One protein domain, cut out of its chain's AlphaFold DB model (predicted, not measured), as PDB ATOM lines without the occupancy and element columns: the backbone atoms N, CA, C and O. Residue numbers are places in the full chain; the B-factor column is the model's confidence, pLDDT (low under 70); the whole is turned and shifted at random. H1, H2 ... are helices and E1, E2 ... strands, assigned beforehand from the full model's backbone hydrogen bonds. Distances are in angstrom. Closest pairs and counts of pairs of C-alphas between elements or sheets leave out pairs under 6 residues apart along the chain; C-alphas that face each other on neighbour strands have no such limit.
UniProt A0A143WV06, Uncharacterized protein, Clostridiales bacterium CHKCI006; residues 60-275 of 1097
ATOM      1  N   VAL A  60     -38.206 -47.612 -40.873       90.50
ATOM      2  CA  VAL A  60     -37.221 -46.660 -40.327       90.50
ATOM      3  C   VAL A  60     -37.636 -46.248 -38.912       90.50
ATOM      4  O   VAL A  60     -38.760 -45.780 -38.719       90.50
ATOM      5  N   GLY A  61     -36.714 -46.377 -37.958       90.06
ATOM      6  CA  GLY A  61     -36.922 -46.155 -36.526       90.06
ATOM      7  C   GLY A  61     -37.100 -47.435 -35.697       90.06
ATOM      8  O   GLY A  61     -37.170 -47.336 -34.475       90.06
ATOM      9  N   ASP A  62     -37.155 -48.617 -36.321       92.56
ATOM     10  CA  ASP A  62     -37.209 -49.891 -35.591       92.56
ATOM     11  C   ASP A  62     -35.831 -50.305 -35.048       92.56
ATOM     12  O   ASP A  62     -34.788 -50.019 -35.647       92.56
ATOM     13  N   GLU A  63     -35.835 -51.019 -33.918       94.25
ATOM     14  CA  GLU A  63     -34.632 -51.498 -33.231       94.25
ATOM     15  C   GLU A  63     -34.312 -52.970 -33.555       94.25
ATOM     16  O   GLU A  63     -35.131 -53.869 -33.354       94.25
ATOM     17  N   ILE A  64     -33.067 -53.240 -33.954       92.12
ATOM     18  CA  ILE A  64     -32.497 -54.581 -34.122       92.12
ATOM     19  C   ILE A  64     -31.602 -54.893 -32.915       92.12
ATOM     20  O   ILE A  64     -30.625 -54.189 -32.663       92.12
ATOM     21  N   HIS A  65     -31.913 -55.964 -32.180       91.75
ATOM     22  CA  HIS A  65     -31.204 -56.386 -30.961       91.75
ATOM     23  C   HIS A  65     -30.374 -57.651 -31.226       91.75
ATOM     24  O   HIS A  65     -30.942 -58.726 -31.427       91.75
ATOM     25  N   ILE A  66     -29.039 -57.551 -31.222       84.88
ATOM     26  CA  ILE A  66     -28.113 -58.663 -31.521       84.88
ATOM     27  C   ILE A  66     -26.925 -58.636 -30.548       84.88
ATOM     28  O   ILE A  66     -26.240 -57.629 -30.428       84.88
ATOM     29  N   ASN A  67     -26.644 -59.754 -29.868       82.31
ATOM     30  CA  ASN A  67     -25.447 -59.971 -29.031       82.31
ATOM     31  C   ASN A  67     -25.135 -58.870 -27.982       82.31
ATOM     32  O   ASN A  67     -23.978 -58.632 -27.642       82.31
ATOM     33  N   GLY A  68     -26.162 -58.206 -27.439       83.88
ATOM     34  CA  GLY A  68     -25.992 -57.108 -26.473       83.88
ATOM     35  C   GLY A  68     -25.689 -55.742 -27.105       83.88
ATOM     36  O   GLY A  68     -25.329 -54.810 -26.388       83.88
ATOM     37  N   LEU A  69     -25.848 -55.635 -28.426       94.06
ATOM     38  CA  LEU A  69     -25.853 -54.404 -29.210       94.06
ATOM     39  C   LEU A  69     -27.273 -54.142 -29.737       94.06
ATOM     40  O   LEU A  69     -27.992 -55.075 -30.108       94.06
ATOM     41  N   VAL A  70     -27.658 -52.871 -29.787       95.88
ATOM     42  CA  VAL A  70     -28.936 -52.390 -30.320       95.88
ATOM     43  C   VAL A  70     -28.664 -51.402 -31.448       95.88
ATOM     44  O   VAL A  70     -27.875 -50.464 -31.291       95.88
ATOM     45  N   TYR A  71     -29.334 -51.603 -32.579       96.44
ATOM     46  CA  TYR A  71     -29.193 -50.792 -33.784       96.44
ATOM     47  C   TYR A  71     -30.540 -50.207 -34.213       96.44
ATOM     48  O   TYR A  71     -31.513 -50.943 -34.311       96.44
ATOM     49  N   GLU A  72     -30.589 -48.919 -34.543       96.69
ATOM     50  CA  GLU A  72     -31.756 -48.280 -35.165       96.69
ATOM     51  C   GLU A  72     -31.667 -48.377 -36.697       96.69
ATOM     52  O   GLU A  72     -30.635 -48.032 -37.292       96.69
ATOM     53  N   ILE A  73     -32.755 -48.792 -37.356       94.81
ATOM     54  CA  ILE A  73     -32.886 -48.712 -38.816       94.81
ATOM     55  C   ILE A  73     -33.073 -47.249 -39.227       94.81
ATOM     56  O   ILE A  73     -34.157 -46.687 -39.125       94.81
ATOM     57  N   THR A  74     -32.023 -46.638 -39.771       94.00
ATOM     58  CA  THR A  74     -32.035 -45.238 -40.246       94.00
ATOM     59  C   THR A  74     -32.362 -45.099 -41.737       94.00
ATOM     60  O   THR A  74     -32.724 -44.019 -42.204       94.00
ATOM     61  N   ARG A  75     -32.259 -46.193 -42.505       93.12
ATOM     62  CA  ARG A  75     -32.693 -46.288 -43.908       93.12
ATOM     63  C   ARG A  75     -33.037 -47.742 -44.228       93.12
ATOM     64  O   ARG A  75     -32.198 -48.613 -44.009       93.12
ATOM     65  N   MET A  76     -34.212 -47.993 -44.803       90.19
ATOM     66  CA  MET A  76     -34.539 -49.320 -45.341       90.19
ATOM     67  C   MET A  76     -33.613 -49.693 -46.514       90.19
ATOM     68  O   MET A  76     -33.169 -48.797 -47.244       90.19
ATOM     69  N   PRO A  77     -33.330 -50.988 -46.731       82.38
ATOM     70  CA  PRO A  77     -32.697 -51.460 -47.956       82.38
ATOM     71  C   PRO A  77     -33.520 -51.083 -49.193       82.38
ATOM     72  O   PRO A  77     -34.740 -50.921 -49.152       82.38
ATOM     73  N   THR A  78     -32.822 -50.941 -50.311       77.19
ATOM     74  CA  THR A  78     -33.372 -50.650 -51.641       77.19
ATOM     75  C   THR A  78     -32.762 -51.613 -52.649       77.19
ATOM     76  O   THR A  78     -31.664 -52.106 -52.408       77.19
ATOM     77  N   SER A  79     -33.415 -51.818 -53.795       60.78
ATOM     78  CA  SER A  79     -32.967 -52.726 -54.869       60.78
ATOM     79  C   SER A  79     -31.491 -52.595 -55.264       60.78
ATOM     80  O   SER A  79     -30.899 -53.597 -55.644       60.78
ATOM     81  N   ASN A  80     -30.926 -51.387 -55.145       62.78
ATOM     82  CA  ASN A  80     -29.570 -51.035 -55.574       62.78
ATOM     83  C   ASN A  80     -28.664 -50.524 -54.428       62.78
ATOM     84  O   ASN A  80     -27.685 -49.822 -54.678       62.78
ATOM     85  N   ALA A  81     -29.051 -50.723 -53.157       69.06
ATOM     86  CA  ALA A  81     -28.230 -50.355 -51.994       69.06
ATOM     87  C   ALA A  81     -28.790 -50.897 -50.670       69.06
ATOM     88  O   ALA A  81     -29.955 -50.634 -50.339       69.06
ATOM     89  N   ASN A  82     -27.908 -51.497 -49.870       86.12
ATOM     90  CA  ASN A  82     -28.146 -51.976 -48.507       86.12
ATOM     91  C   ASN A  82     -28.828 -50.937 -47.594       86.12
ATOM     92  O   ASN A  82     -28.741 -49.714 -47.788       86.12
ATOM     93  N   GLY A  83     -29.517 -51.433 -46.565       89.75
ATOM     94  CA  GLY A  83     -30.083 -50.600 -45.508       89.75
ATOM     95  C   GLY A  83     -28.994 -49.883 -44.704       89.75
ATOM     96  O   GLY A  83     -27.800 -50.131 -44.880       89.75
ATOM     97  N   ARG A  84     -29.384 -48.968 -43.812       94.56
ATOM     98  CA  ARG A  84     -28.440 -48.284 -42.914       94.56
ATOM     99  C   ARG A  84     -28.841 -48.423 -41.463       94.56
ATOM    100  O   ARG A  84     -29.964 -48.082 -41.091       94.56
ATOM    101  N   LEU A  85     -27.873 -48.829 -40.655       95.50
ATOM    102  CA  LEU A  85     -27.977 -48.910 -39.208       95.50
ATOM    103  C   LEU A  85     -27.150 -47.816 -38.534       95.50
ATOM    104  O   LEU A  85     -26.098 -47.401 -39.037       95.50
ATOM    105  N   THR A  86     -27.633 -47.395 -37.369       95.12
ATOM    106  CA  THR A  86     -26.862 -46.673 -36.355       95.12
ATOM    107  C   THR A  86     -26.872 -47.502 -35.079       95.12
ATOM    108  O   THR A  86     -27.940 -47.920 -34.647       95.12
ATOM    109  N   LEU A  87     -25.713 -47.765 -34.474       95.94
ATOM    110  CA  LEU A  87     -25.639 -48.476 -33.192       95.94
ATOM    111  C   LEU A  87     -25.976 -47.489 -32.063       95.94
ATOM    112  O   LEU A  87     -25.242 -46.517 -31.867       95.94
ATOM    113  N   ILE A  88     -27.084 -47.722 -31.353       96.88
ATOM    114  CA  ILE A  88     -27.640 -46.801 -30.346       96.88
ATOM    115  C   ILE A  88     -27.333 -47.212 -28.897       96.88
ATOM    116  O   ILE A  88     -27.119 -46.342 -28.057       96.88
ATOM    117  N   ASP A  89     -27.227 -48.513 -28.607       96.00
ATOM    118  CA  ASP A  89     -26.833 -49.042 -27.292       96.00
ATOM    119  C   ASP A  89     -25.866 -50.228 -27.469       96.00
ATOM    120  O   ASP A  89     -26.097 -51.125 -28.277       96.00
ATOM    121  N   GLY A  90     -24.761 -50.217 -26.728       94.75
ATOM    122  CA  GLY A  90     -23.793 -51.306 -26.605       94.75
ATOM    123  C   GLY A  90     -23.310 -51.499 -25.162       94.75
ATOM    124  O   GLY A  90     -22.219 -52.021 -24.921       94.75
ATOM    125  N   GLN A  91     -24.098 -51.065 -24.176       92.69
ATOM    126  CA  GLN A  91     -23.787 -51.140 -22.744       92.69
ATOM    127  C   GLN A  91     -23.702 -52.583 -22.231       92.69
ATOM    128  O   GLN A  91     -22.977 -52.859 -21.276       92.69
ATOM    129  N   ALA A  92     -24.427 -53.509 -22.867       90.06
ATOM    130  CA  ALA A  92     -24.440 -54.927 -22.514       90.06
ATOM    131  C   ALA A  92     -23.305 -55.746 -23.166       90.06
ATOM    132  O   ALA A  92     -23.119 -56.909 -22.806       90.06
ATOM    133  N   ALA A  93     -22.542 -55.166 -24.099       90.69
ATOM    134  CA  ALA A  93     -21.433 -55.847 -24.761       90.69
ATOM    135  C   ALA A  93     -20.237 -56.091 -23.819       90.69
ATOM    136  O   ALA A  93     -20.017 -55.357 -22.854       90.69
ATOM    137  N   SER A  94     -19.420 -57.102 -24.112       90.00
ATOM    138  CA  SER A  94     -18.247 -57.457 -23.302       90.00
ATOM    139  C   SER A  94     -17.164 -58.128 -24.139       90.00
ATOM    140  O   SER A  94     -17.492 -58.944 -24.999       90.00
ATOM    141  N   GLY A  95     -15.894 -57.872 -23.828       90.25
ATOM    142  CA  GLY A  95     -14.758 -58.393 -24.589       90.25
ATOM    143  C   GLY A  95     -14.523 -57.610 -25.882       90.25
ATOM    144  O   GLY A  95     -14.719 -56.392 -25.921       90.25
ATOM    145  N   ALA A  96     -14.075 -58.309 -26.923       87.31
ATOM    146  CA  ALA A  96     -13.853 -57.742 -28.249       87.31
ATOM    147  C   ALA A  96     -15.163 -57.680 -29.049       87.31
ATOM    148  O   ALA A  96     -15.869 -58.686 -29.150       87.31
ATOM    149  N   VAL A  97     -15.453 -56.520 -29.642       90.44
ATOM    150  CA  VAL A  97     -16.611 -56.276 -30.514       90.44
ATOM    151  C   VAL A  97     -16.125 -55.905 -31.915       90.44
ATOM    152  O   VAL A  97     -15.288 -55.017 -32.071       90.44
ATOM    153  N   VAL A  98     -16.677 -56.565 -32.934       88.44
ATOM    154  CA  VAL A  98     -16.380 -56.308 -34.351       88.44
ATOM    155  C   VAL A  98     -17.634 -55.769 -35.040       88.44
ATOM    156  O   VAL A  98     -18.732 -56.287 -34.838       88.44
ATOM    157  N   ILE A  99     -17.469 -54.714 -35.833       88.06
ATOM    158  CA  ILE A  99     -18.522 -53.951 -36.505       88.06
ATOM    159  C   ILE A  99     -18.205 -53.946 -38.005       88.06
ATOM    160  O   ILE A  99     -17.160 -53.446 -38.424       88.06
ATOM    161  N   VAL A 100     -19.110 -54.512 -38.807       87.00
ATOM    162  CA  VAL A 100     -18.941 -54.704 -40.257       87.00
ATOM    163  C   VAL A 100     -20.194 -54.283 -41.026       87.00
ATOM    164  O   VAL A 100     -21.301 -54.324 -40.491       87.00
ATOM    165  N   ASP A 101     -20.019 -53.888 -42.282       85.50
ATOM    166  CA  ASP A 101     -21.115 -53.745 -43.244       85.50
ATOM    167  C   ASP A 101     -21.600 -55.114 -43.760       85.50
ATOM    168  O   ASP A 101     -20.945 -56.133 -43.550       85.50
ATOM    169  N   GLY A 102     -22.753 -55.145 -44.441       82.94
ATOM    170  CA  GLY A 102     -23.340 -56.393 -44.947       82.94
ATOM    171  C   GLY A 102     -24.008 -57.245 -43.860       82.94
ATOM    172  O   GLY A 102     -24.064 -58.465 -43.972       82.94
ATOM    173  N   MET A 103     -24.513 -56.625 -42.785       84.81
ATOM    174  CA  MET A 103     -25.293 -57.332 -41.767       84.81
ATOM    175  C   MET A 103     -26.611 -57.821 -42.379       84.81
ATOM    176  O   MET A 103     -27.510 -57.016 -42.625       84.81
ATOM    177  N   GLU A 104     -26.752 -59.130 -42.594       83.50
ATOM    178  CA  GLU A 104     -28.034 -59.732 -42.966       83.50
ATOM    179  C   GLU A 104     -28.984 -59.745 -41.755       83.50
ATOM    180  O   GLU A 104     -28.683 -60.327 -40.710       83.50
ATOM    181  N   TYR A 105     -30.161 -59.132 -41.898       81.75
ATOM    182  CA  TYR A 105     -31.255 -59.234 -40.934       81.75
ATOM    183  C   TYR A 105     -32.592 -59.426 -41.659       81.75
ATOM    184  O   TYR A 105     -32.959 -58.644 -42.533       81.75
ATOM    185  N   GLN A 106     -33.311 -60.499 -41.307       80.00
ATOM    186  CA  GLN A 106     -34.577 -60.919 -41.937       80.00
ATOM    187  C   GLN A 106     -34.525 -61.022 -43.482       80.00
ATOM    188  O   GLN A 106     -35.513 -60.767 -44.170       80.00
ATOM    189  N   GLY A 107     -33.376 -61.434 -44.035       70.94
ATOM    190  CA  GLY A 107     -33.194 -61.654 -45.474       70.94
ATOM    191  C   GLY A 107     -32.886 -60.398 -46.298       70.94
ATOM    192  O   GLY A 107     -33.086 -60.421 -47.513       70.94
ATOM    193  N   ALA A 108     -32.421 -59.317 -45.663       77.94
ATOM    194  CA  ALA A 108     -31.868 -58.141 -46.333       77.94
ATOM    195  C   ALA A 108     -30.592 -57.641 -45.638       77.94
ATOM    196  O   ALA A 108     -30.452 -57.770 -44.421       77.94
ATOM    197  N   GLU A 109     -29.674 -57.052 -46.407       88.12
ATOM    198  CA  GLU A 109     -28.400 -56.532 -45.902       88.12
ATOM    199  C   GLU A 109     -28.470 -55.070 -45.440       88.12
ATOM    200  O   GLU A 109     -29.153 -54.225 -46.033       88.12
ATOM    201  N   TYR A 110     -27.676 -54.758 -44.414       91.44
ATOM    202  CA  TYR A 110     -27.530 -53.429 -43.836       91.44
ATOM    203  C   TYR A 110     -26.056 -53.057 -43.613       91.44
ATOM    204  O   TYR A 110     -25.255 -53.864 -43.144       91.44
ATOM    205  N   ASN A 111     -25.714 -51.797 -43.875       93.00
ATOM    206  CA  ASN A 111     -24.403 -51.219 -43.574       93.00
ATOM    207  C   ASN A 111     -24.482 -50.391 -42.284       93.00
ATOM    208  O   ASN A 111     -25.475 -49.698 -42.035       93.00
ATOM    209  N   ILE A 112     -23.440 -50.440 -41.457       92.62
ATOM    210  CA  ILE A 112     -23.408 -49.758 -40.160       92.62
ATOM    211  C   ILE A 112     -22.730 -48.408 -40.379       92.62
ATOM    212  O   ILE A 112     -21.534 -48.331 -40.637       92.62
ATOM    213  N   THR A 113     -23.511 -47.327 -40.329       91.44
ATOM    214  CA  THR A 113     -23.064 -46.008 -40.817       91.44
ATOM    215  C   THR A 113     -22.743 -44.997 -39.721       91.44
ATOM    216  O   THR A 113     -22.043 -44.017 -39.985       91.44
ATOM    217  N   ALA A 114     -23.183 -45.238 -38.484       91.31
ATOM    218  CA  ALA A 114     -22.837 -44.414 -37.330       91.31
ATOM    219  C   ALA A 114     -22.906 -45.189 -36.004       91.31
ATOM    220  O   ALA A 114     -23.564 -46.226 -35.895       91.31
ATOM    221  N   LEU A 115     -22.262 -44.626 -34.982       92.69
ATOM    222  CA  LEU A 115     -22.480 -44.946 -33.570       92.69
ATOM    223  C   LEU A 115     -23.109 -43.719 -32.899       92.69
ATOM    224  O   LEU A 115     -22.587 -42.614 -33.082       92.69
ATOM    225  N   ASP A 116     -24.186 -43.868 -32.129       93.12
ATOM    226  CA  ASP A 116     -24.862 -42.721 -31.506       93.12
ATOM    227  C   ASP A 116     -24.219 -42.274 -30.174       93.12
ATOM    228  O   ASP A 116     -23.239 -42.836 -29.661       93.12
ATOM    229  N   ALA A 117     -24.719 -41.163 -29.634       91.19
ATOM    230  CA  ALA A 117     -24.242 -40.544 -28.421       91.19
ATOM    231  C   ALA A 117     -24.426 -41.457 -27.200       91.19
ATOM    232  O   ALA A 117     -25.533 -41.834 -26.824       91.19
ATOM    233  N   ASN A 118     -23.329 -41.670 -26.477       93.81
ATOM    234  CA  ASN A 118     -23.229 -42.486 -25.267       93.81
ATOM    235  C   ASN A 118     -23.451 -44.008 -25.455       93.81
ATOM    236  O   ASN A 118     -23.547 -44.694 -24.438       93.81
ATOM    237  N   ALA A 119     -23.486 -44.545 -26.684       95.50
ATOM    238  CA  ALA A 119     -23.848 -45.950 -26.947       95.50
ATOM    239  C   ALA A 119     -23.089 -46.987 -26.084       95.50
ATOM    240  O   ALA A 119     -23.703 -47.904 -25.550       95.50
ATOM    241  N   PHE A 120     -21.782 -46.809 -25.859       96.81
ATOM    242  CA  PHE A 120     -20.961 -47.651 -24.973       96.81
ATOM    243  C   PHE A 120     -20.521 -46.932 -23.677       96.81
ATOM    244  O   PHE A 120     -19.698 -47.456 -22.932       96.81
ATOM    245  N   ALA A 121     -21.010 -45.721 -23.385       96.00
ATOM    246  CA  ALA A 121     -20.500 -44.880 -22.296       96.00
ATOM    247  C   ALA A 121     -20.668 -45.517 -20.906       96.00
ATOM    248  O   ALA A 121     -21.782 -45.624 -20.397       96.00
ATOM    249  N   GLY A 122     -19.555 -45.859 -20.263       95.94
ATOM    250  CA  GLY A 122     -19.515 -46.545 -18.974       95.94
ATOM    251  C   GLY A 122     -19.373 -48.064 -19.080       95.94
ATOM    252  O   GLY A 122     -19.300 -48.721 -18.041       95.94
ATOM    253  N   ASN A 123     -19.277 -48.630 -20.288       96.81
ATOM    254  CA  ASN A 123     -19.037 -50.055 -20.474       96.81
ATOM    255  C   ASN A 123     -17.594 -50.426 -20.067       96.81
ATOM    256  O   ASN A 123     -16.649 -50.375 -20.855       96.81
ATOM    257  N   THR A 124     -17.423 -50.835 -18.808       96.31
ATOM    258  CA  THR A 124     -16.147 -51.316 -18.254       96.31
ATOM    259  C   THR A 124     -15.809 -52.766 -18.633       96.31
ATOM    260  O   THR A 124     -14.823 -53.302 -18.129       96.31
ATOM    261  N   SER A 125     -16.615 -53.424 -19.472       94.75
ATOM    262  CA  SER A 125     -16.434 -54.825 -19.895       94.75
ATOM    263  C   SER A 125     -15.936 -54.953 -21.337       94.75
ATOM    264  O   SER A 125     -15.411 -56.000 -21.712       94.75
ATOM    265  N   LEU A 126     -16.096 -53.903 -22.141       95.50
ATOM    266  CA  LEU A 126     -15.578 -53.775 -23.499       95.50
ATOM    267  C   LEU A 126     -14.043 -53.650 -23.484       95.50
ATOM    268  O   LEU A 126     -13.507 -52.782 -22.793       95.50
ATOM    269  N   THR A 127     -13.342 -54.493 -24.246       93.38
ATOM    270  CA  THR A 127     -11.867 -54.494 -24.339       93.38
ATOM    271  C   THR A 127     -11.352 -53.971 -25.675       93.38
ATOM    272  O   THR A 127     -10.317 -53.306 -25.704       93.38
ATOM    273  N   SER A 128     -12.068 -54.212 -26.775       91.56
ATOM    274  CA  SER A 128     -11.717 -53.667 -28.090       91.56
ATOM    275  C   SER A 128     -12.934 -53.445 -28.988       91.56
ATOM    276  O   SER A 128     -13.962 -54.105 -28.836       91.56
ATOM    277  N   ILE A 129     -12.793 -52.497 -29.918       91.69
ATOM    278  CA  ILE A 129     -13.755 -52.182 -30.984       91.69
ATOM    279  C   ILE A 129     -13.007 -52.216 -32.318       91.69
ATOM    280  O   ILE A 129     -12.074 -51.440 -32.513       91.69
ATOM    281  N   ASP A 130     -13.430 -53.067 -33.246       86.25
ATOM    282  CA  ASP A 130     -12.926 -53.072 -34.621       86.25
ATOM    283  C   ASP A 130     -14.034 -52.662 -35.594       86.25
ATOM    284  O   ASP A 130     -15.061 -53.329 -35.681       86.25
ATOM    285  N   MET A 131     -13.834 -51.552 -36.308       86.88
ATOM    286  CA  MET A 131     -14.757 -51.008 -37.311       86.88
ATOM    287  C   MET A 131     -14.153 -51.011 -38.727       86.88
ATOM    288  O   MET A 131     -14.729 -50.391 -39.623       86.88
ATOM    289  N   ARG A 132     -13.001 -51.672 -38.952       79.44
ATOM    290  CA  ARG A 132     -12.224 -51.595 -40.212       79.44
ATOM    291  C   ARG A 132     -13.031 -51.917 -41.473       79.44
ATOM    292  O   ARG A 132     -12.748 -51.353 -42.524       79.44
ATOM    293  N   GLN A 133     -14.038 -52.785 -41.366       79.94
ATOM    294  CA  GLN A 133     -14.880 -53.246 -42.479       79.94
ATOM    295  C   GLN A 133     -16.301 -52.642 -42.452       79.94
ATOM    296  O   GLN A 133     -17.256 -53.305 -42.851       79.94
ATOM    297  N   SER A 134     -16.468 -51.408 -41.960       85.81
ATOM    298  CA  SER A 134     -17.776 -50.737 -41.845       85.81
ATOM    299  C   SER A 134     -17.815 -49.332 -42.457       85.81
ATOM    300  O   SER A 134     -16.800 -48.636 -42.525       85.81
ATOM    301  N   SER A 135     -19.009 -48.861 -42.819       86.75
ATOM    302  CA  SER A 135     -19.265 -47.489 -43.287       86.75
ATOM    303  C   SER A 135     -19.430 -46.462 -42.150       86.75
ATOM    304  O   SER A 135     -20.031 -45.400 -42.362       86.75
ATOM    305  N   VAL A 136     -18.936 -46.750 -40.935       87.50
ATOM    306  CA  VAL A 136     -19.088 -45.878 -39.755       87.50
ATOM    307  C   VAL A 136     -18.396 -44.536 -39.995       87.50
ATOM    308  O   VAL A 136     -17.187 -44.393 -39.862       87.50
ATOM    309  N   SER A 137     -19.192 -43.522 -40.326       82.94
ATOM    310  CA  SER A 137     -18.745 -42.184 -40.740       82.94
ATOM    311  C   SER A 137     -19.191 -41.082 -39.775       82.94
ATOM    312  O   SER A 137     -19.025 -39.897 -40.047       82.94
ATOM    313  N   SER A 138     -19.740 -41.452 -38.616       83.88
ATOM    314  CA  SER A 138     -20.034 -40.549 -37.502       83.88
ATOM    315  C   SER A 138     -19.979 -41.311 -36.181       83.88
ATOM    316  O   SER A 138     -20.501 -42.421 -36.081       83.88
ATOM    317  N   ILE A 139     -19.379 -40.701 -35.156       88.12
ATOM    318  CA  ILE A 139     -19.321 -41.260 -33.800       88.12
ATOM    319  C   ILE A 139     -19.862 -40.225 -32.820       88.12
ATOM    320  O   ILE A 139     -19.365 -39.098 -32.718       88.12
ATOM    321  N   GLY A 140     -20.916 -40.617 -32.112       86.56
ATOM    322  CA  GLY A 140     -21.694 -39.760 -31.244       86.56
ATOM    323  C   GLY A 140     -20.931 -39.236 -30.031       86.56
ATOM    324  O   GLY A 140     -19.883 -39.734 -29.606       86.56
ATOM    325  N   ARG A 141     -21.501 -38.191 -29.428       87.50
ATOM    326  CA  ARG A 141     -20.960 -37.572 -28.216       87.50
ATOM    327  C   ARG A 141     -20.781 -38.618 -27.115       87.50
ATOM    328  O   ARG A 141     -21.697 -39.384 -26.856       87.50
ATOM    329  N   ASN A 142     -19.646 -38.592 -26.416       91.00
ATOM    330  CA  ASN A 142     -19.347 -39.516 -25.315       91.00
ATOM    331  C   ASN A 142     -19.409 -41.020 -25.686       91.00
ATOM    332  O   ASN A 142     -19.525 -41.815 -24.762       91.00
ATOM    333  N   CYS A 143     -19.385 -41.434 -26.964       92.81
ATOM    334  CA  CYS A 143     -19.729 -42.813 -27.368       92.81
ATOM    335  C   CYS A 143     -19.053 -43.917 -26.524       92.81
ATOM    336  O   CYS A 143     -19.741 -44.828 -26.084       92.81
ATOM    337  N   PHE A 144     -17.763 -43.770 -26.200       94.81
ATOM    338  CA  PHE A 144     -16.971 -44.687 -25.367       94.81
ATOM    339  C   PHE A 144     -16.508 -44.044 -24.039       94.81
ATOM    340  O   PHE A 144     -15.481 -44.409 -23.469       94.81
ATOM    341  N   ASN A 145     -17.223 -43.030 -23.539       94.44
ATOM    342  CA  ASN A 145     -16.822 -42.287 -22.344       94.44
ATOM    343  C   ASN A 145     -16.764 -43.205 -21.117       94.44
ATOM    344  O   ASN A 145     -17.775 -43.767 -20.716       94.44
ATOM    345  N   GLY A 146     -15.596 -43.325 -20.486       95.75
ATOM    346  CA  GLY A 146     -15.420 -44.166 -19.303       95.75
ATOM    347  C   GLY A 146     -15.396 -45.673 -19.576       95.75
ATOM    348  O   GLY A 146     -15.566 -46.437 -18.629       95.75
ATOM    349  N   CYS A 147     -15.155 -46.118 -20.816       97.38
ATOM    350  CA  CYS A 147     -14.842 -47.523 -21.099       97.38
ATOM    351  C   CYS A 147     -13.449 -47.866 -20.548       97.38
ATOM    352  O   CYS A 147     -12.452 -47.857 -21.270       97.38
ATOM    353  N   THR A 148     -13.346 -48.106 -19.238       97.06
ATOM    354  CA  THR A 148     -12.049 -48.173 -18.537       97.06
ATOM    355  C   THR A 148     -11.136 -49.294 -19.017       97.06
ATOM    356  O   THR A 148      -9.924 -49.153 -18.880       97.06
ATOM    357  N   SER A 149     -11.718 -50.367 -19.558       96.62
ATOM    358  CA  SER A 149     -11.034 -51.586 -20.009       96.62
ATOM    359  C   SER A 149     -10.754 -51.610 -21.516       96.62
ATOM    360  O   SER A 149     -10.052 -52.503 -21.982       96.62
ATOM    361  N   LEU A 150     -11.270 -50.631 -22.271       96.62
ATOM    362  CA  LEU A 150     -11.058 -50.505 -23.710       96.62
ATOM    363  C   LEU A 150      -9.583 -50.182 -23.967       96.62
ATOM    364  O   LEU A 150      -9.113 -49.121 -23.551       96.62
ATOM    365  N   SER A 151      -8.860 -51.098 -24.613       92.25
ATOM    366  CA  SER A 151      -7.418 -51.001 -24.873       92.25
ATOM    367  C   SER A 151      -7.054 -50.860 -26.349       92.25
ATOM    368  O   SER A 151      -5.951 -50.409 -26.637       92.25
ATOM    369  N   SER A 152      -7.959 -51.204 -27.274       86.94
ATOM    370  CA  SER A 152      -7.768 -50.993 -28.715       86.94
ATOM    371  C   SER A 152      -9.050 -50.532 -29.410       86.94
ATOM    372  O   SER A 152     -10.151 -50.957 -29.049       86.94
ATOM    373  N   VAL A 153      -8.905 -49.663 -30.412       88.06
ATOM    374  CA  VAL A 153      -9.986 -49.192 -31.288       88.06
ATOM    375  C   VAL A 153      -9.444 -49.054 -32.708       88.06
ATOM    376  O   VAL A 153      -8.439 -48.375 -32.915       88.06
ATOM    377  N   HIS A 154     -10.133 -49.643 -33.685       84.56
ATOM    378  CA  HIS A 154      -9.800 -49.528 -35.105       84.56
ATOM    379  C   HIS A 154     -10.970 -48.938 -35.894       84.56
ATOM    380  O   HIS A 154     -12.124 -49.296 -35.662       84.56
ATOM    381  N   PHE A 155     -10.667 -48.045 -36.835       80.75
ATOM    382  CA  PHE A 155     -11.631 -47.353 -37.696       80.75
ATOM    383  C   PHE A 155     -11.508 -47.857 -39.139       80.75
ATOM    384  O   PHE A 155     -10.468 -48.399 -39.515       80.75
ATOM    385  N   SER A 156     -12.536 -47.654 -39.964       76.94
ATOM    386  CA  SER A 156     -12.416 -47.827 -41.414       76.94
ATOM    387  C   SER A 156     -11.740 -46.617 -42.061       76.94
ATOM    388  O   SER A 156     -11.942 -45.472 -41.655       76.94
ATOM    389  N   GLU A 157     -10.937 -46.865 -43.091       65.69
ATOM    390  CA  GLU A 157     -10.130 -45.848 -43.787       65.69
ATOM    391  C   GLU A 157     -10.996 -44.850 -44.570       65.69
ATOM    392  O   GLU A 157     -10.659 -43.676 -44.681       65.69
ATOM    393  N   SER A 158     -12.156 -45.301 -45.057       53.22
ATOM    394  CA  SER A 158     -13.181 -44.457 -45.681       53.22
ATOM    395  C   SER A 158     -13.947 -43.589 -44.674       53.22
ATOM    396  O   SER A 158     -14.714 -42.711 -45.082       53.22
ATOM    397  N   SER A 159     -13.750 -43.791 -43.365       52.03
ATOM    398  CA  SER A 159     -14.338 -42.912 -42.362       52.03
ATOM    399  C   SER A 159     -13.613 -41.565 -42.337       52.03
ATOM    400  O   SER A 159     -12.558 -41.381 -41.729       52.03
ATOM    401  N   ILE A 160     -14.277 -40.549 -42.891       52.88
ATOM    402  CA  ILE A 160     -14.231 -39.228 -42.265       52.88
ATOM    403  C   ILE A 160     -14.811 -39.448 -40.869       52.88
ATOM    404  O   ILE A 160     -16.033 -39.468 -40.710       52.88
ATOM    405  N   THR A 161     -13.963 -39.697 -39.867       55.00
ATOM    406  CA  THR A 161     -14.434 -39.997 -38.518       55.00
ATOM    407  C   THR A 161     -14.954 -38.702 -37.902       55.00
ATOM    408  O   THR A 161     -14.260 -37.975 -37.189       55.00
ATOM    409  N   ASN A 162     -16.216 -38.385 -38.198       59.84
ATOM    410  CA  ASN A 162     -16.947 -37.249 -37.657       59.84
ATOM    411  C   ASN A 162     -17.269 -37.518 -36.177       59.84
ATOM    412  O   ASN A 162     -18.412 -37.732 -35.773       59.84
ATOM    413  N   MET A 163     -16.222 -37.474 -35.351       65.56
ATOM    414  CA  MET A 163     -16.242 -37.450 -33.890       65.56
ATOM    415  C   MET A 163     -16.771 -36.094 -33.391       65.56
ATOM    416  O   MET A 163     -16.164 -35.472 -32.527       65.56
ATOM    417  N   LEU A 164     -17.875 -35.604 -33.968       51.81
ATOM    418  CA  LEU A 164     -18.325 -34.199 -34.034       51.81
ATOM    419  C   LEU A 164     -18.531 -33.482 -32.685       51.81
ATOM    420  O   LEU A 164     -18.833 -32.286 -32.651       51.81
ATOM    421  N   TYR A 165     -18.414 -34.206 -31.573       61.84
ATOM    422  CA  TYR A 165     -18.810 -33.782 -30.242       61.84
ATOM    423  C   TYR A 165     -17.811 -34.263 -29.180       61.84
ATOM    424  O   TYR A 165     -17.293 -35.373 -29.232       61.84
ATOM    425  N   GLY A 166     -17.556 -33.429 -28.170       73.69
ATOM    426  CA  GLY A 166     -16.555 -33.720 -27.137       73.69
ATOM    427  C   GLY A 166     -16.895 -34.914 -26.236       73.69
ATOM    428  O   GLY A 166     -18.064 -35.180 -25.966       73.69
ATOM    429  N   GLY A 167     -15.858 -35.562 -25.698       86.31
ATOM    430  CA  GLY A 167     -15.946 -36.645 -24.713       86.31
ATOM    431  C   GLY A 167     -15.860 -38.086 -25.237       86.31
ATOM    432  O   GLY A 167     -15.917 -38.987 -24.409       86.31
ATOM    433  N   VAL A 168     -15.730 -38.322 -26.553       89.12
ATOM    434  CA  VAL A 168     -15.860 -39.660 -27.189       89.12
ATOM    435  C   VAL A 168     -15.085 -40.782 -26.484       89.12
ATOM    436  O   VAL A 168     -15.700 -41.789 -26.161       89.12
ATOM    437  N   PHE A 169     -13.794 -40.594 -26.197       92.19
ATOM    438  CA  PHE A 169     -12.921 -41.550 -25.487       92.19
ATOM    439  C   PHE A 169     -12.453 -41.011 -24.124       92.19
ATOM    440  O   PHE A 169     -11.442 -41.443 -23.565       92.19
ATOM    441  N   ALA A 170     -13.145 -40.007 -23.580       91.94
ATOM    442  CA  ALA A 170     -12.746 -39.404 -22.317       91.94
ATOM    443  C   ALA A 170     -12.879 -40.435 -21.184       91.94
ATOM    444  O   ALA A 170     -13.947 -41.017 -21.004       91.94
ATOM    445  N   GLY A 171     -11.816 -40.667 -20.413       93.62
ATOM    446  CA  GLY A 171     -11.803 -41.689 -19.359       93.62
ATOM    447  C   GLY A 171     -11.536 -43.131 -19.817       93.62
ATOM    448  O   GLY A 171     -11.668 -44.031 -18.992       93.62
ATOM    449  N   CYS A 172     -11.152 -43.380 -21.076       96.06
ATOM    450  CA  CYS A 172     -10.647 -44.695 -21.495       96.06
ATOM    451  C   CYS A 172      -9.249 -44.936 -20.896       96.06
ATOM    452  O   CYS A 172      -8.242 -44.475 -21.435       96.06
ATOM    453  N   THR A 173      -9.186 -45.608 -19.745       95.94
ATOM    454  CA  THR A 173      -7.951 -45.761 -18.952       95.94
ATOM    455  C   THR A 173      -7.017 -46.885 -19.404       95.94
ATOM    456  O   THR A 173      -5.862 -46.888 -18.980       95.94
ATOM    457  N   SER A 174      -7.468 -47.805 -20.260       94.94
ATOM    458  CA  SER A 174      -6.622 -48.854 -20.857       94.94
ATOM    459  C   SER A 174      -6.149 -48.530 -22.277       94.94
ATOM    460  O   SER A 174      -5.244 -49.195 -22.770       94.94
ATOM    461  N   LEU A 175      -6.714 -47.507 -22.924       93.50
ATOM    462  CA  LEU A 175      -6.368 -47.102 -24.286       93.50
ATOM    463  C   LEU A 175      -5.095 -46.247 -24.246       93.50
ATOM    464  O   LEU A 175      -5.152 -45.084 -23.848       93.50
ATOM    465  N   THR A 176      -3.946 -46.835 -24.588       90.75
ATOM    466  CA  THR A 176      -2.623 -46.183 -24.501       90.75
ATOM    467  C   THR A 176      -2.105 -45.626 -25.821       90.75
ATOM    468  O   THR A 176      -1.315 -44.686 -25.800       90.75
ATOM    469  N   GLN A 177      -2.563 -46.162 -26.949       86.94
ATOM    470  CA  GLN A 177      -2.303 -45.652 -28.294       86.94
ATOM    471  C   GLN A 177      -3.635 -45.559 -29.048       86.94
ATOM    472  O   GLN A 177      -4.580 -46.282 -28.722       86.94
ATOM    473  N   LEU A 178      -3.732 -44.664 -30.032       85.69
ATOM    474  CA  LEU A 178      -4.890 -44.575 -30.920       85.69
ATOM    475  C   LEU A 178      -4.488 -44.026 -32.293       85.69
ATOM    476  O   LEU A 178      -3.807 -43.008 -32.374       85.69
ATOM    477  N   TYR A 179      -4.960 -44.665 -33.360       81.12
ATOM    478  CA  TYR A 179      -4.848 -44.194 -34.743       81.12
ATOM    479  C   TYR A 179      -6.235 -43.780 -35.255       81.12
ATOM    480  O   TYR A 179      -7.199 -44.503 -35.014       81.12
ATOM    481  N   VAL A 180      -6.355 -42.642 -35.946       80.25
ATOM    482  CA  VAL A 180      -7.618 -42.140 -36.524       80.25
ATOM    483  C   VAL A 180      -7.371 -41.637 -37.957       80.25
ATOM    484  O   VAL A 180      -6.628 -40.672 -38.111       80.25
ATOM    485  N   PRO A 181      -7.995 -42.205 -39.010       76.19
ATOM    486  CA  PRO A 181      -7.705 -41.827 -40.401       76.19
ATOM    487  C   PRO A 181      -7.894 -40.331 -40.692       76.19
ATOM    488  O   PRO A 181      -7.010 -39.677 -41.243       76.19
ATOM    489  N   SER A 182      -9.023 -39.749 -40.274       77.69
ATOM    490  CA  SER A 182      -9.261 -38.311 -40.415       77.69
ATOM    491  C   SER A 182     -10.125 -37.743 -39.295       77.69
ATOM    492  O   SER A 182     -11.110 -38.354 -38.880       77.69
ATOM    493  N   ILE A 183      -9.794 -36.527 -38.851       77.69
ATOM    494  CA  ILE A 183     -10.618 -35.740 -37.928       77.69
ATOM    495  C   ILE A 183     -10.929 -34.374 -38.546       77.69
ATOM    496  O   ILE A 183     -10.026 -33.600 -38.873       77.69
ATOM    497  N   HIS A 184     -12.223 -34.040 -38.618       77.19
ATOM    498  CA  HIS A 184     -12.680 -32.692 -38.953       77.19
ATOM    499  C   HIS A 184     -13.074 -31.881 -37.706       77.19
ATOM    500  O   HIS A 184     -14.016 -32.197 -36.965       77.19
ATOM    501  N   LEU A 185     -12.374 -30.771 -37.487       72.12
ATOM    502  CA  LEU A 185     -12.561 -29.882 -36.349       72.12
ATOM    503  C   LEU A 185     -13.539 -28.737 -36.670       72.12
ATOM    504  O   LEU A 185     -13.147 -27.635 -37.053       72.12
ATOM    505  N   SER A 186     -14.838 -28.991 -36.480       67.38
ATOM    506  CA  SER A 186     -15.865 -27.937 -36.493       67.38
ATOM    507  C   SER A 186     -15.834 -27.052 -35.237       67.38
ATOM    508  O   SER A 186     -15.473 -27.494 -34.150       67.38
ATOM    509  N   SER A 187     -16.344 -25.823 -35.328       64.00
ATOM    510  CA  SER A 187     -16.411 -24.870 -34.202       64.00
ATOM    511  C   SER A 187     -17.328 -25.272 -33.027       64.00
ATOM    512  O   SER A 187     -17.442 -24.527 -32.051       64.00
ATOM    513  N   LYS A 188     -17.993 -26.437 -33.087       63.16
ATOM    514  CA  LYS A 188     -19.024 -26.871 -32.124       63.16
ATOM    515  C   LYS A 188     -18.495 -27.565 -30.858       63.16
ATOM    516  O   LYS A 188     -19.270 -27.730 -29.916       63.16
ATOM    517  N   TYR A 189     -17.222 -27.969 -30.786       64.31
ATOM    518  CA  TYR A 189     -16.710 -28.744 -29.642       64.31
ATOM    519  C   TYR A 189     -16.862 -28.009 -28.308       64.31
ATOM    520  O   TYR A 189     -16.306 -26.931 -28.107       64.31
ATOM    521  N   SER A 190     -17.561 -28.603 -27.341       61.12
ATOM    522  CA  SER A 190     -17.617 -28.092 -25.965       61.12
ATOM    523  C   SER A 190     -16.404 -28.528 -25.134       61.12
ATOM    524  O   SER A 190     -15.827 -27.690 -24.445       61.12
ATOM    525  N   ASN A 191     -16.005 -29.800 -25.260       71.25
ATOM    526  CA  ASN A 191     -14.947 -30.481 -24.505       71.25
ATOM    527  C   ASN A 191     -13.985 -31.226 -25.453       71.25
ATOM    528  O   ASN A 191     -14.350 -31.523 -26.589       71.25
ATOM    529  N   SER A 192     -12.804 -31.599 -24.956       82.00
ATOM    530  CA  SER A 192     -11.880 -32.525 -25.632       82.00
ATOM    531  C   SER A 192     -12.509 -33.918 -25.855       82.00
ATOM    532  O   SER A 192     -13.201 -34.409 -24.954       82.00
ATOM    533  N   PRO A 193     -12.283 -34.582 -27.007       84.19
ATOM    534  CA  PRO A 193     -12.714 -35.962 -27.243       84.19
ATOM    535  C   PRO A 193     -11.943 -37.019 -26.432       84.19
ATOM    536  O   PRO A 193     -12.532 -38.047 -26.118       84.19
ATOM    537  N   PHE A 194     -10.690 -36.762 -26.036       88.69
ATOM    538  CA  PHE A 194      -9.791 -37.760 -25.421       88.69
ATOM    539  C   PHE A 194      -9.458 -37.495 -23.936       88.69
ATOM    540  O   PHE A 194      -8.665 -38.215 -23.332       88.69
ATOM    541  N   SER A 195     -10.034 -36.454 -23.327       88.00
ATOM    542  CA  SER A 195      -9.646 -35.963 -21.993       88.00
ATOM    543  C   SER A 195      -9.683 -37.040 -20.899       88.00
ATOM    544  O   SER A 195     -10.715 -37.676 -20.690       88.00
ATOM    545  N   ARG A 196      -8.594 -37.187 -20.133       90.38
ATOM    546  CA  ARG A 196      -8.417 -38.211 -19.083       90.38
ATOM    547  C   ARG A 196      -8.431 -39.663 -19.589       90.38
ATOM    548  O   ARG A 196      -8.697 -40.567 -18.803       90.38
ATOM    549  N   SER A 197      -8.193 -39.891 -20.878       92.62
ATOM    550  CA  SER A 197      -7.740 -41.203 -21.355       92.62
ATOM    551  C   SER A 197      -6.272 -41.439 -20.969       92.62
ATOM    552  O   SER A 197      -5.577 -40.504 -20.563       92.62
ATOM    553  N   SER A 198      -5.797 -42.676 -21.118       94.88
ATOM    554  CA  SER A 198      -4.379 -43.031 -20.945       94.88
ATOM    555  C   SER A 198      -3.571 -42.953 -22.250       94.88
ATOM    556  O   SER A 198      -2.453 -43.471 -22.294       94.88
ATOM    557  N   ILE A 199      -4.121 -42.329 -23.303       93.38
ATOM    558  CA  ILE A 199      -3.513 -42.271 -24.638       93.38
ATOM    559  C   ILE A 199      -2.214 -41.468 -24.546       93.38
ATOM    560  O   ILE A 199      -2.246 -40.247 -24.419       93.38
ATOM    561  N   GLN A 200      -1.085 -42.168 -24.583       91.81
ATOM    562  CA  GLN A 200       0.266 -41.610 -24.623       91.81
ATOM    563  C   GLN A 200       0.652 -41.211 -26.047       91.81
ATOM    564  O   GLN A 200       1.453 -40.300 -26.212       91.81
ATOM    565  N   GLU A 201       0.056 -41.838 -27.061       88.44
ATOM    566  CA  GLU A 201       0.338 -41.563 -28.469       88.44
ATOM    567  C   GLU A 201      -0.949 -41.570 -29.302       88.44
ATOM    568  O   GLU A 201      -1.741 -42.512 -29.241       88.44
ATOM    569  N   LEU A 202      -1.167 -40.501 -30.066       87.88
ATOM    570  CA  LEU A 202      -2.321 -40.328 -30.949       87.88
ATOM    571  C   LEU A 202      -1.833 -40.025 -32.366       87.88
ATOM    572  O   LEU A 202      -1.208 -38.988 -32.576       87.88
ATOM    573  N   THR A 203      -2.164 -40.882 -33.328       83.81
ATOM    574  CA  THR A 203      -1.890 -40.672 -34.755       83.81
ATOM    575  C   THR A 203      -3.158 -40.245 -35.485       83.81
ATOM    576  O   THR A 203      -4.203 -40.875 -35.323       83.81
ATOM    577  N   ILE A 204      -3.079 -39.166 -36.268       82.19
ATOM    578  CA  ILE A 204      -4.160 -38.694 -37.141       82.19
ATOM    579  C   ILE A 204      -3.562 -38.341 -38.503       82.19
ATOM    580  O   ILE A 204      -2.807 -37.376 -38.592       82.19
ATOM    581  N   ASP A 205      -3.910 -39.079 -39.557       76.06
ATOM    582  CA  ASP A 205      -3.301 -38.854 -40.875       76.06
ATOM    583  C   ASP A 205      -3.811 -37.558 -41.523       76.06
ATOM    584  O   ASP A 205      -3.024 -36.815 -42.095       76.06
ATOM    585  N   GLN A 206      -5.109 -37.254 -41.409       78.75
ATOM    586  CA  GLN A 206      -5.743 -36.106 -42.076       78.75
ATOM    587  C   GLN A 206      -6.477 -35.193 -41.080       78.75
ATOM    588  O   GLN A 206      -7.596 -35.502 -40.648       78.75
ATOM    589  N   LEU A 207      -5.882 -34.045 -40.722       81.38
ATOM    590  CA  LEU A 207      -6.402 -33.132 -39.690       81.38
ATOM    591  C   LEU A 207      -6.842 -31.769 -40.259       81.38
ATOM    592  O   LEU A 207      -6.043 -30.853 -40.465       81.38
ATOM    593  N   SER A 208      -8.156 -31.594 -40.429       80.94
ATOM    594  CA  SER A 208      -8.755 -30.384 -41.017       80.94
ATOM    595  C   SER A 208      -9.616 -29.594 -40.020       80.94
ATOM    596  O   SER A 208     -10.189 -30.168 -39.096       80.94
ATOM    597  N   SER A 209      -9.737 -28.269 -40.182       75.75
ATOM    598  CA  SER A 209     -10.443 -27.390 -39.230       75.75
ATOM    599  C   SER A 209     -11.266 -26.281 -39.893       75.75
ATOM    600  O   SER A 209     -10.785 -25.544 -40.753       75.75
ATOM    601  N   THR A 210     -12.515 -26.110 -39.441       69.19
ATOM    602  CA  THR A 210     -13.410 -24.995 -39.822       69.19
ATOM    603  C   THR A 210     -13.650 -23.986 -38.695       69.19
ATOM    604  O   THR A 210     -14.325 -22.976 -38.904       69.19
ATOM    605  N   GLY A 211     -13.089 -24.196 -37.501       60.62
ATOM    606  CA  GLY A 211     -13.106 -23.193 -36.436       60.62
ATOM    607  C   GLY A 211     -12.558 -23.708 -35.107       60.62
ATOM    608  O   GLY A 211     -13.006 -24.724 -34.584       60.62
ATOM    609  N   ILE A 212     -11.594 -22.980 -34.548       56.69
ATOM    610  CA  ILE A 212     -10.677 -23.514 -33.535       56.69
ATOM    611  C   ILE A 212     -11.236 -23.412 -32.109       56.69
ATOM    612  O   ILE A 212     -11.810 -22.395 -31.711       56.69
ATOM    613  N   LYS A 213     -10.984 -24.446 -31.298       64.19
ATOM    614  CA  LYS A 213     -11.291 -24.492 -29.864       64.19
ATOM    615  C   LYS A 213     -10.027 -24.739 -29.039       64.19
ATOM    616  O   LYS A 213      -9.290 -25.686 -29.283       64.19
ATOM    617  N   SER A 214      -9.813 -23.910 -28.015       78.62
ATOM    618  CA  SER A 214      -8.799 -24.171 -26.983       78.62
ATOM    619  C   SER A 214      -9.079 -25.485 -26.248       78.62
ATOM    620  O   SER A 214     -10.242 -25.851 -26.070       78.62
ATOM    621  N   ASN A 215      -8.027 -26.119 -25.725       83.50
ATOM    622  CA  ASN A 215      -8.082 -27.299 -24.859       83.50
ATOM    623  C   ASN A 215      -8.626 -28.582 -25.533       83.50
ATOM    624  O   ASN A 215      -9.234 -29.416 -24.860       83.50
ATOM    625  N   LEU A 216      -8.411 -28.750 -26.844       81.19
ATOM    626  CA  LEU A 216      -8.784 -29.950 -27.613       81.19
ATOM    627  C   LEU A 216      -8.078 -31.229 -27.121       81.19
ATOM    628  O   LEU A 216      -8.701 -32.287 -27.076       81.19
ATOM    629  N   LEU A 217      -6.811 -31.131 -26.713       87.56
ATOM    630  CA  LEU A 217      -5.965 -32.238 -26.237       87.56
ATOM    631  C   LEU A 217      -5.519 -31.978 -24.792       87.56
ATOM    632  O   LEU A 217      -4.342 -32.031 -24.440       87.56
ATOM    633  N   ASN A 218      -6.496 -31.618 -23.959       88.00
ATOM    634  CA  ASN A 218      -6.305 -31.232 -22.568       88.00
ATOM    635  C   ASN A 218      -6.588 -32.385 -21.597       88.00
ATOM    636  O   ASN A 218      -7.580 -33.101 -21.753       88.00
ATOM    637  N   ASN A 219      -5.783 -32.489 -20.537       90.44
ATOM    638  CA  ASN A 219      -5.725 -33.640 -19.626       90.44
ATOM    639  C   ASN A 219      -5.385 -34.955 -20.360       90.44
ATOM    640  O   ASN A 219      -6.025 -35.975 -20.104       90.44
ATOM    641  N   MET A 220      -4.422 -34.918 -21.283       93.19
ATOM    642  CA  MET A 220      -3.734 -36.129 -21.749       93.19
ATOM    643  C   MET A 220      -2.612 -36.487 -20.744       93.19
ATOM    644  O   MET A 220      -2.338 -35.681 -19.843       93.19
ATOM    645  N   PRO A 221      -1.975 -37.667 -20.849       93.56
ATOM    646  CA  PRO A 221      -0.800 -38.026 -20.055       93.56
ATOM    647  C   PRO A 221       0.358 -37.019 -20.166       93.56
ATOM    648  O   PRO A 221       0.450 -36.238 -21.112       93.56
ATOM    649  N   ASP A 222       1.254 -37.052 -19.181       93.94
ATOM    650  CA  ASP A 222       2.528 -36.323 -19.225       93.94
ATOM    651  C   ASP A 222       3.492 -37.072 -20.164       93.94
ATOM    652  O   ASP A 222       3.630 -38.290 -20.033       93.94
ATOM    653  N   GLY A 223       4.114 -36.378 -21.122       92.25
ATOM    654  CA  GLY A 223       4.900 -37.012 -22.195       92.25
ATOM    655  C   GLY A 223       4.082 -37.462 -23.414       92.25
ATOM    656  O   GLY A 223       4.510 -38.358 -24.135       92.25
ATOM    657  N   PHE A 224       2.891 -36.891 -23.628       93.94
ATOM    658  CA  PHE A 224       1.985 -37.250 -24.726       93.94
ATOM    659  C   PHE A 224       2.535 -36.887 -26.123       93.94
ATOM    660  O   PHE A 224       2.926 -35.744 -26.364       93.94
ATOM    661  N   THR A 225       2.468 -37.827 -27.066       91.50
ATOM    662  CA  THR A 225       2.857 -37.658 -28.473       91.50
ATOM    663  C   THR A 225       1.633 -37.513 -29.380       91.50
ATOM    664  O   THR A 225       0.722 -38.341 -29.360       91.50
ATOM    665  N   LEU A 226       1.634 -36.480 -30.225       90.75
ATOM    666  CA  LEU A 226       0.702 -36.291 -31.334       90.75
ATOM    667  C   LEU A 226       1.446 -36.480 -32.664       90.75
ATOM    668  O   LEU A 226       2.371 -35.731 -32.979       90.75
ATOM    669  N   ASN A 227       1.010 -37.467 -33.437       84.12
ATOM    670  CA  ASN A 227       1.555 -37.872 -34.726       84.12
ATOM    671  C   ASN A 227       0.618 -37.418 -35.851       84.12
ATOM    672  O   ASN A 227      -0.521 -37.875 -35.912       84.12
ATOM    673  N   LEU A 228       1.086 -36.547 -36.744       84.81
ATOM    674  CA  LEU A 228       0.319 -36.015 -37.874       84.81
ATOM    675  C   LEU A 228       1.122 -36.187 -39.177       84.81
ATOM    676  O   LEU A 228       1.773 -35.236 -39.613       84.81
ATOM    677  N   PRO A 229       1.171 -37.404 -39.752       71.38
ATOM    678  CA  PRO A 229       2.043 -37.707 -40.889       71.38
ATOM    679  C   PRO A 229       1.506 -37.231 -42.250       71.38
ATOM    680  O   PRO A 229       2.307 -37.057 -43.162       71.38
ATOM    681  N   GLY A 230       0.192 -37.032 -42.399       71.31
ATOM    682  CA  GLY A 230      -0.436 -36.501 -43.616       71.31
ATOM    683  C   GLY A 230      -0.858 -35.033 -43.482       71.31
ATOM    684  O   GLY A 230      -0.302 -34.284 -42.677       71.31
ATOM    685  N   ASP A 231      -1.831 -34.601 -44.293       75.44
ATOM    686  CA  ASP A 231      -2.173 -33.183 -44.414       75.44
ATOM    687  C   ASP A 231      -2.811 -32.600 -43.143       75.44
ATOM    688  O   ASP A 231      -3.796 -33.103 -42.585       75.44
ATOM    689  N   ILE A 232      -2.295 -31.440 -42.743       83.38
ATOM    690  CA  ILE A 232      -2.828 -30.614 -41.666       83.38
ATOM    691  C   ILE A 232      -3.239 -29.244 -42.214       83.38
ATOM    692  O   ILE A 232      -2.453 -28.505 -42.799       83.38
ATOM    693  N   SER A 233      -4.486 -28.831 -41.968       81.81
ATOM    694  CA  SER A 233      -4.870 -27.437 -42.227       81.81
ATOM    695  C   SER A 233      -4.098 -26.507 -41.281       81.81
ATOM    696  O   SER A 233      -4.102 -26.738 -40.071       81.81
ATOM    697  N   SER A 234      -3.500 -25.423 -41.786       74.19
ATOM    698  CA  SER A 234      -2.621 -24.498 -41.033       74.19
ATOM    699  C   SER A 234      -3.281 -23.739 -39.860       74.19
ATOM    700  O   SER A 234      -2.634 -22.956 -39.163       74.19
ATOM    701  N   ASN A 235      -4.571 -23.976 -39.613       76.00
ATOM    702  CA  ASN A 235      -5.366 -23.477 -38.491       76.00
ATOM    703  C   ASN A 235      -5.944 -24.606 -37.599       76.00
ATOM    704  O   ASN A 235      -6.861 -24.352 -36.813       76.00
ATOM    705  N   ALA A 236      -5.469 -25.849 -37.726       80.62
ATOM    706  CA  ALA A 236      -5.952 -26.978 -36.930       80.62
ATOM    707  C   ALA A 236      -5.554 -26.867 -35.453       80.62
ATOM    708  O   ALA A 236      -6.368 -27.132 -34.566       80.62
ATOM    709  N   LEU A 237      -4.312 -26.448 -35.189       87.06
ATOM    710  CA  LEU A 237      -3.752 -26.333 -33.844       87.06
ATOM    711  C   LEU A 237      -3.508 -24.860 -33.471       87.06
ATOM    712  O   LEU A 237      -3.263 -24.009 -34.321       87.06
ATOM    713  N   VAL A 238      -3.564 -24.556 -32.174       87.75
ATOM    714  CA  VAL A 238      -3.282 -23.235 -31.590       87.75
ATOM    715  C   VAL A 238      -2.471 -23.378 -30.307       87.75
ATOM    716  O   VAL A 238      -2.506 -24.416 -29.656       87.75
ATOM    717  N   ALA A 239      -1.858 -22.280 -29.858       89.44
ATOM    718  CA  ALA A 239      -1.091 -22.151 -28.611       89.44
ATOM    719  C   ALA A 239      -1.801 -22.610 -27.306       89.44
ATOM    720  O   ALA A 239      -1.206 -22.561 -26.228       89.44
ATOM    721  N   THR A 240      -3.077 -23.008 -27.371       89.25
ATOM    722  CA  THR A 240      -3.887 -23.549 -26.268       89.25
ATOM    723  C   THR A 240      -4.466 -24.946 -26.542       89.25
ATOM    724  O   THR A 240      -5.266 -25.421 -25.739       89.25
ATOM    725  N   THR A 241      -4.093 -25.637 -27.631       88.44
ATOM    726  CA  THR A 241      -4.604 -26.982 -27.983       88.44
ATOM    727  C   THR A 241      -4.458 -27.969 -26.825       88.44
ATOM    728  O   THR A 241      -5.436 -28.607 -26.433       88.44
ATOM    729  N   PHE A 242      -3.259 -28.056 -26.249       90.69
ATOM    730  CA  PHE A 242      -2.901 -29.041 -25.226       90.69
ATOM    731  C   PHE A 242      -3.328 -28.648 -23.796       90.69
ATOM    732  O   PHE A 242      -3.282 -29.470 -22.885       90.69
ATOM    733  N   GLY A 243      -3.800 -27.415 -23.577       88.81
ATOM    734  CA  GLY A 243      -4.320 -26.948 -22.285       88.81
ATOM    735  C   GLY A 243      -3.313 -27.043 -21.129       88.81
ATOM    736  O   GLY A 243      -2.438 -26.191 -21.006       88.81
ATOM    737  N   THR A 244      -3.480 -28.042 -20.257       89.19
ATOM    738  CA  THR A 244      -2.609 -28.345 -19.105       89.19
ATOM    739  C   THR A 244      -1.820 -29.654 -19.249       89.19
ATOM    740  O   THR A 244      -1.190 -30.077 -18.280       89.19
ATOM    741  N   THR A 245      -1.877 -30.307 -20.413       91.69
ATOM    742  CA  THR A 245      -0.986 -31.419 -20.794       91.69
ATOM    743  C   THR A 245       0.467 -30.916 -20.877       91.69
ATOM    744  O   THR A 245       0.690 -29.722 -21.095       91.69
ATOM    745  N   LYS A 246       1.447 -31.804 -20.666       92.12
ATOM    746  CA  LYS A 246       2.872 -31.475 -20.495       92.12
ATOM    747  C   LYS A 246       3.811 -32.392 -21.274       92.12
ATOM    748  O   LYS A 246       3.406 -33.487 -21.663       92.12
ATOM    749  N   ASN A 247       5.053 -31.927 -21.452       93.56
ATOM    750  CA  ASN A 247       6.127 -32.589 -22.199       93.56
ATOM    751  C   ASN A 247       5.637 -33.147 -23.551       93.56
ATOM    752  O   ASN A 247       5.943 -34.281 -23.913       93.56
ATOM    753  N   VAL A 248       4.804 -32.382 -24.265       95.38
ATOM    754  CA  VAL A 248       4.140 -32.873 -25.477       95.38
ATOM    755  C   VAL A 248       5.151 -32.999 -26.610       95.38
ATOM    756  O   VAL A 248       5.940 -32.083 -26.823       95.38
ATOM    757  N   THR A 249       5.091 -34.079 -27.384       93.94
ATOM    758  CA  THR A 249       5.786 -34.177 -28.677       93.94
ATOM    759  C   THR A 249       4.773 -34.038 -29.811       93.94
ATOM    760  O   THR A 249       3.713 -34.653 -29.774       93.94
ATOM    761  N   LEU A 250       5.080 -33.211 -30.808       92.88
ATOM    762  CA  LEU A 250       4.274 -32.982 -32.004       92.88
ATOM    763  C   LEU A 250       5.116 -33.314 -33.238       92.88
ATOM    764  O   LEU A 250       6.020 -32.560 -33.593       92.88
ATOM    765  N   ASN A 251       4.797 -34.440 -33.871       84.00
ATOM    766  CA  ASN A 251       5.445 -34.940 -35.079       84.00
ATOM    767  C   ASN A 251       4.578 -34.583 -36.300       84.00
ATOM    768  O   ASN A 251       3.414 -34.982 -36.340       84.00
ATOM    769  N   LEU A 252       5.119 -33.848 -37.276       83.19
ATOM    770  CA  LEU A 252       4.378 -33.311 -38.434       83.19
ATOM    771  C   LEU A 252       4.966 -33.795 -39.767       83.19
ATOM    772  O   LEU A 252       6.186 -33.840 -39.906       83.19
ATOM    773  N   GLY A 253       4.123 -34.125 -40.748       72.56
ATOM    774  CA  GLY A 253       4.542 -34.706 -42.031       72.56
ATOM    775  C   GLY A 253       5.433 -33.814 -42.906       72.56
ATOM    776  O   GLY A 253       6.275 -34.331 -43.638       72.56
ATOM    777  N   THR A 254       5.307 -32.482 -42.816       77.19
ATOM    778  CA  THR A 254       6.081 -31.538 -43.645       77.19
ATOM    779  C   THR A 254       6.938 -30.581 -42.813       77.19
ATOM    780  O   THR A 254       6.571 -30.184 -41.707       77.19
ATOM    781  N   GLN A 255       8.077 -30.146 -43.365       80.62
ATOM    782  CA  GLN A 255       8.925 -29.137 -42.718       80.62
ATOM    783  C   GLN A 255       8.255 -27.749 -42.675       80.62
ATOM    784  O   GLN A 255       8.528 -26.976 -41.761       80.62
ATOM    785  N   GLU A 256       7.361 -27.437 -43.621       84.56
ATOM    786  CA  GLU A 256       6.599 -26.179 -43.619       84.56
ATOM    787  C   GLU A 256       5.651 -26.117 -42.410       84.56
ATOM    788  O   GLU A 256       5.589 -25.100 -41.714       84.56
ATOM    789  N   ASP A 257       5.003 -27.239 -42.082       86.88
ATOM    790  CA  ASP A 257       4.184 -27.367 -40.877       86.88
ATOM    791  C   ASP A 257       5.017 -27.335 -39.595       86.88
ATOM    792  O   ASP A 257       4.596 -26.710 -38.621       86.88
ATOM    793  N   VAL A 258       6.203 -27.956 -39.574       86.19
ATOM    794  CA  VAL A 258       7.127 -27.874 -38.427       86.19
ATOM    795  C   VAL A 258       7.516 -26.424 -38.146       86.19
ATOM    796  O   VAL A 258       7.388 -25.974 -37.005       86.19
ATOM    797  N   ASP A 259       7.936 -25.674 -39.165       88.62
ATOM    798  CA  ASP A 259       8.345 -24.273 -39.028       88.62
ATOM    799  C   ASP A 259       7.172 -23.391 -38.551       88.62
ATOM    800  O   ASP A 259       7.321 -22.574 -37.634       88.62
ATOM    801  N   HIS A 260       5.975 -23.596 -39.117       91.75
ATOM    802  CA  HIS A 260       4.749 -22.890 -38.728       91.75
ATOM    803  C   HIS A 260       4.313 -23.219 -37.293       91.75
ATOM    804  O   HIS A 260       4.135 -22.315 -36.469       91.75
ATOM    805  N   TYR A 261       4.175 -24.499 -36.942       91.94
ATOM    806  CA  TYR A 261       3.679 -24.893 -35.624       91.94
ATOM    807  C   TYR A 261       4.704 -24.696 -34.500       91.94
ATOM    808  O   TYR A 261       4.293 -24.429 -33.369       91.94
ATOM    809  N   THR A 262       6.009 -24.680 -34.793       94.56
ATOM    810  CA  THR A 262       7.038 -24.216 -33.841       94.56
ATOM    811  C   THR A 262       6.761 -22.779 -33.385       94.56
ATOM    812  O   THR A 262       6.846 -22.479 -32.195       94.56
ATOM    813  N   SER A 263       6.340 -21.900 -34.304       93.69
ATOM    814  CA  SER A 263       5.920 -20.526 -33.987       93.69
ATOM    815  C   SER A 263       4.605 -20.489 -33.191       93.69
ATOM    816  O   SER A 263       4.497 -19.794 -32.180       93.69
ATOM    817  N   VAL A 264       3.609 -21.303 -33.573       91.81
ATOM    818  CA  VAL A 264       2.316 -21.411 -32.858       91.81
ATOM    819  C   VAL A 264       2.483 -21.877 -31.402       91.81
ATOM    820  O   VAL A 264       1.692 -21.482 -30.539       91.81
ATOM    821  N   PHE A 265       3.498 -22.692 -31.115       93.75
ATOM    822  CA  PHE A 265       3.784 -23.235 -29.784       93.75
ATOM    823  C   PHE A 265       4.976 -22.574 -29.065       93.75
ATOM    824  O   PHE A 265       5.426 -23.094 -28.043       93.75
ATOM    825  N   GLU A 266       5.440 -21.395 -29.503       94.19
ATOM    826  CA  GLU A 266       6.525 -20.678 -28.819       94.19
ATOM    827  C   GLU A 266       6.196 -20.443 -27.325       94.19
ATOM    828  O   GLU A 266       5.122 -19.961 -26.939       94.19
ATOM    829  N   GLY A 267       7.132 -20.828 -26.449       90.62
ATOM    830  CA  GLY A 267       6.966 -20.730 -24.997       90.62
ATOM    831  C   GLY A 267       5.898 -21.666 -24.408       90.62
ATOM    832  O   GLY A 267       5.368 -21.372 -23.332       90.62
ATOM    833  N   LYS A 268       5.548 -22.759 -25.100       93.06
ATOM    834  CA  LYS A 268       4.723 -23.865 -24.582       93.06
ATOM    835  C   LYS A 268       5.575 -25.093 -24.267       93.06
ATOM    836  O   LYS A 268       6.725 -25.194 -24.669       93.06
ATOM    837  N   ASP A 269       4.975 -26.021 -23.530       93.06
ATOM    838  CA  ASP A 269       5.569 -27.304 -23.145       93.06
ATOM    839  C   ASP A 269       5.335 -28.355 -24.252       93.06
ATOM    840  O   ASP A 269       4.653 -29.362 -24.052       93.06
ATOM    841  N   VAL A 270       5.795 -28.017 -25.466       95.25
ATOM    842  CA  VAL A 270       5.576 -28.757 -26.718       95.25
ATOM    843  C   VAL A 270       6.873 -28.761 -27.534       95.25
ATOM    844  O   VAL A 270       7.347 -27.706 -27.949       95.25
ATOM    845  N   ASN A 271       7.426 -29.943 -27.788       93.69
ATOM    846  CA  ASN A 271       8.491 -30.182 -28.755       93.69
ATOM    847  C   ASN A 271       7.865 -30.411 -30.140       93.69
ATOM    848  O   ASN A 271       7.096 -31.355 -30.301       93.69
ATOM    849  N   VAL A 272       8.172 -29.561 -31.121       93.62
ATOM    850  CA  VAL A 272       7.655 -29.669 -32.497       93.62
ATOM    851  C   VAL A 272       8.785 -30.141 -33.409       93.62
ATOM    852  O   VAL A 272       9.852 -29.530 -33.425       93.62
ATOM    853  N   GLN A 273       8.567 -31.230 -34.145       86.25
ATOM    854  CA  GLN A 273       9.582 -31.859 -34.995       86.25
ATOM    855  C   GLN A 273       8.958 -32.557 -36.213       86.25
ATOM    856  O   GLN A 273       7.745 -32.776 -36.274       86.25
ATOM    857  N   LEU A 274       9.787 -32.895 -37.201       75.38
ATOM    858  CA  LEU A 274       9.344 -33.582 -38.413       75.38
ATOM    859  C   LEU A 274       9.041 -35.057 -38.101       75.38
ATOM    860  O   LEU A 274       9.754 -35.709 -37.334       75.38
ATOM    861  N   TYR A 275       7.977 -35.595 -38.692       67.56
ATOM    862  CA  TYR A 275       7.610 -36.997 -38.544       67.56
ATOM    863  C   TYR A 275       8.749 -37.894 -39.052       67.56
ATOM    864  O   TYR A 275       9.227 -37.738 -40.172       67.56
TER     865      TYR A 275
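Overview. This is residues 60 to 275 of the 1097 residues of an uncharacterized protein of Clostridiales bacterium CHKCI006 (UniProt A0A143WV06). The chain is wound in stacked turns, an elongated solenoid in which the parallel strands E4, E7, E8, E9, E10, E11, E12 and E13 follow one another along the length. A curled sheet of E1, E2, E3, E6 and E5 forms one end, and H1 packs along E13 near the other. The 216 printed residues hold thirteen named strands and one named helix, with H1 between E12 and E13; it is mostly strand, though under half of the residues are in named elements. The sheets run E1, E2, E3, E6, E5, mixed; E4, E7, E8, parallel; and E9, E10, E11, E12, E13, parallel. The whole is compact, with a radius of gyration of the C-alphas of 18.0 A and spans of 60 by 36 by 26 A.

Along the chain. E1, residues 63 to 66, begins at C-alpha 63 (-34.632, -51.498, -33.231). E2 is residues 69 to 75, 18.1 A; E3 83 to 89, 18.6 A; E4 95 to 100, 16.6 A; E5 103 to 105; E6 108 to 115, 20.6 A; E7 126 to 133, 19.0 A; E8 152 to 154. E9, residues 177 to 185, 20.5 A, bends by 80 degrees at residue 181, and E10, residues 201 to 209, 20.8 A, by 78 degrees at residue 205. E11 is residues 225 to 228, E12 248 to 252, H1 255 to 264, 14.2 A, and E13 270 to 274, ending at C-alpha 274 (9.344, -33.582, -38.413).

Arrangement. E1, E2 and E3 form a meander, each strand the antiparallel neighbour of the one before, with N 64 and O 71 at 2.8 A and N 72 and O 86 at 2.8 A. E3 and E6 are parallel, with N 85 and O 111 at 2.9 A; E5 and E6 are a hairpin, with N 103 and O 110 at 2.9 A. E4 runs on into E5 at 85 degrees. E7 is parallel to E4, N 99 and O 130 at 2.8 A, and to E8, N 131 and O 154 at 2.9 A. The closest C-alphas of E8 and E9, Val 153 and Leu 178, are 6.9 A apart. In the strongly twisted last sheet, N 180 and O 203 of E9 and E10 are at 2.9 A, N 227 and O 202 of E11 and E10 at 2.8 A, N 226 and O 249 of E11 and E12 at 2.8 A, and N 250 and O 271 of E12 and E13 at 2.8 A. H1 is on this sheet, making two layers, a helix on one face of a sheet, at a height over the sheet of 8.2 A. It runs along E13 at 3 degrees on the local plane, and their closest C-alphas, Thr 262 and Val 272, are 5.6 A apart. E12, H1 and E13 are a strand-helix-strand unit, two parallel neighbour strands with a helix between, with a right-handed crossover. In H1, 5 of 6 O i to N i+4 pairs are within hydrogen-bond range.

Size, cuts and confidence. The farthest C-alphas, Gly 107 and Gly 267, are 60.9 A apart. The printed part has no cut. The links from E7 to E8, E8 to E9, E9 to E10, E10 to E11 and E11 to E12 are long. Mean pLDDT of the printed part is 85.4; it is under 70 at residues 79 to 81, 157 to 165, 186 to 190, 210 to 213 and 275.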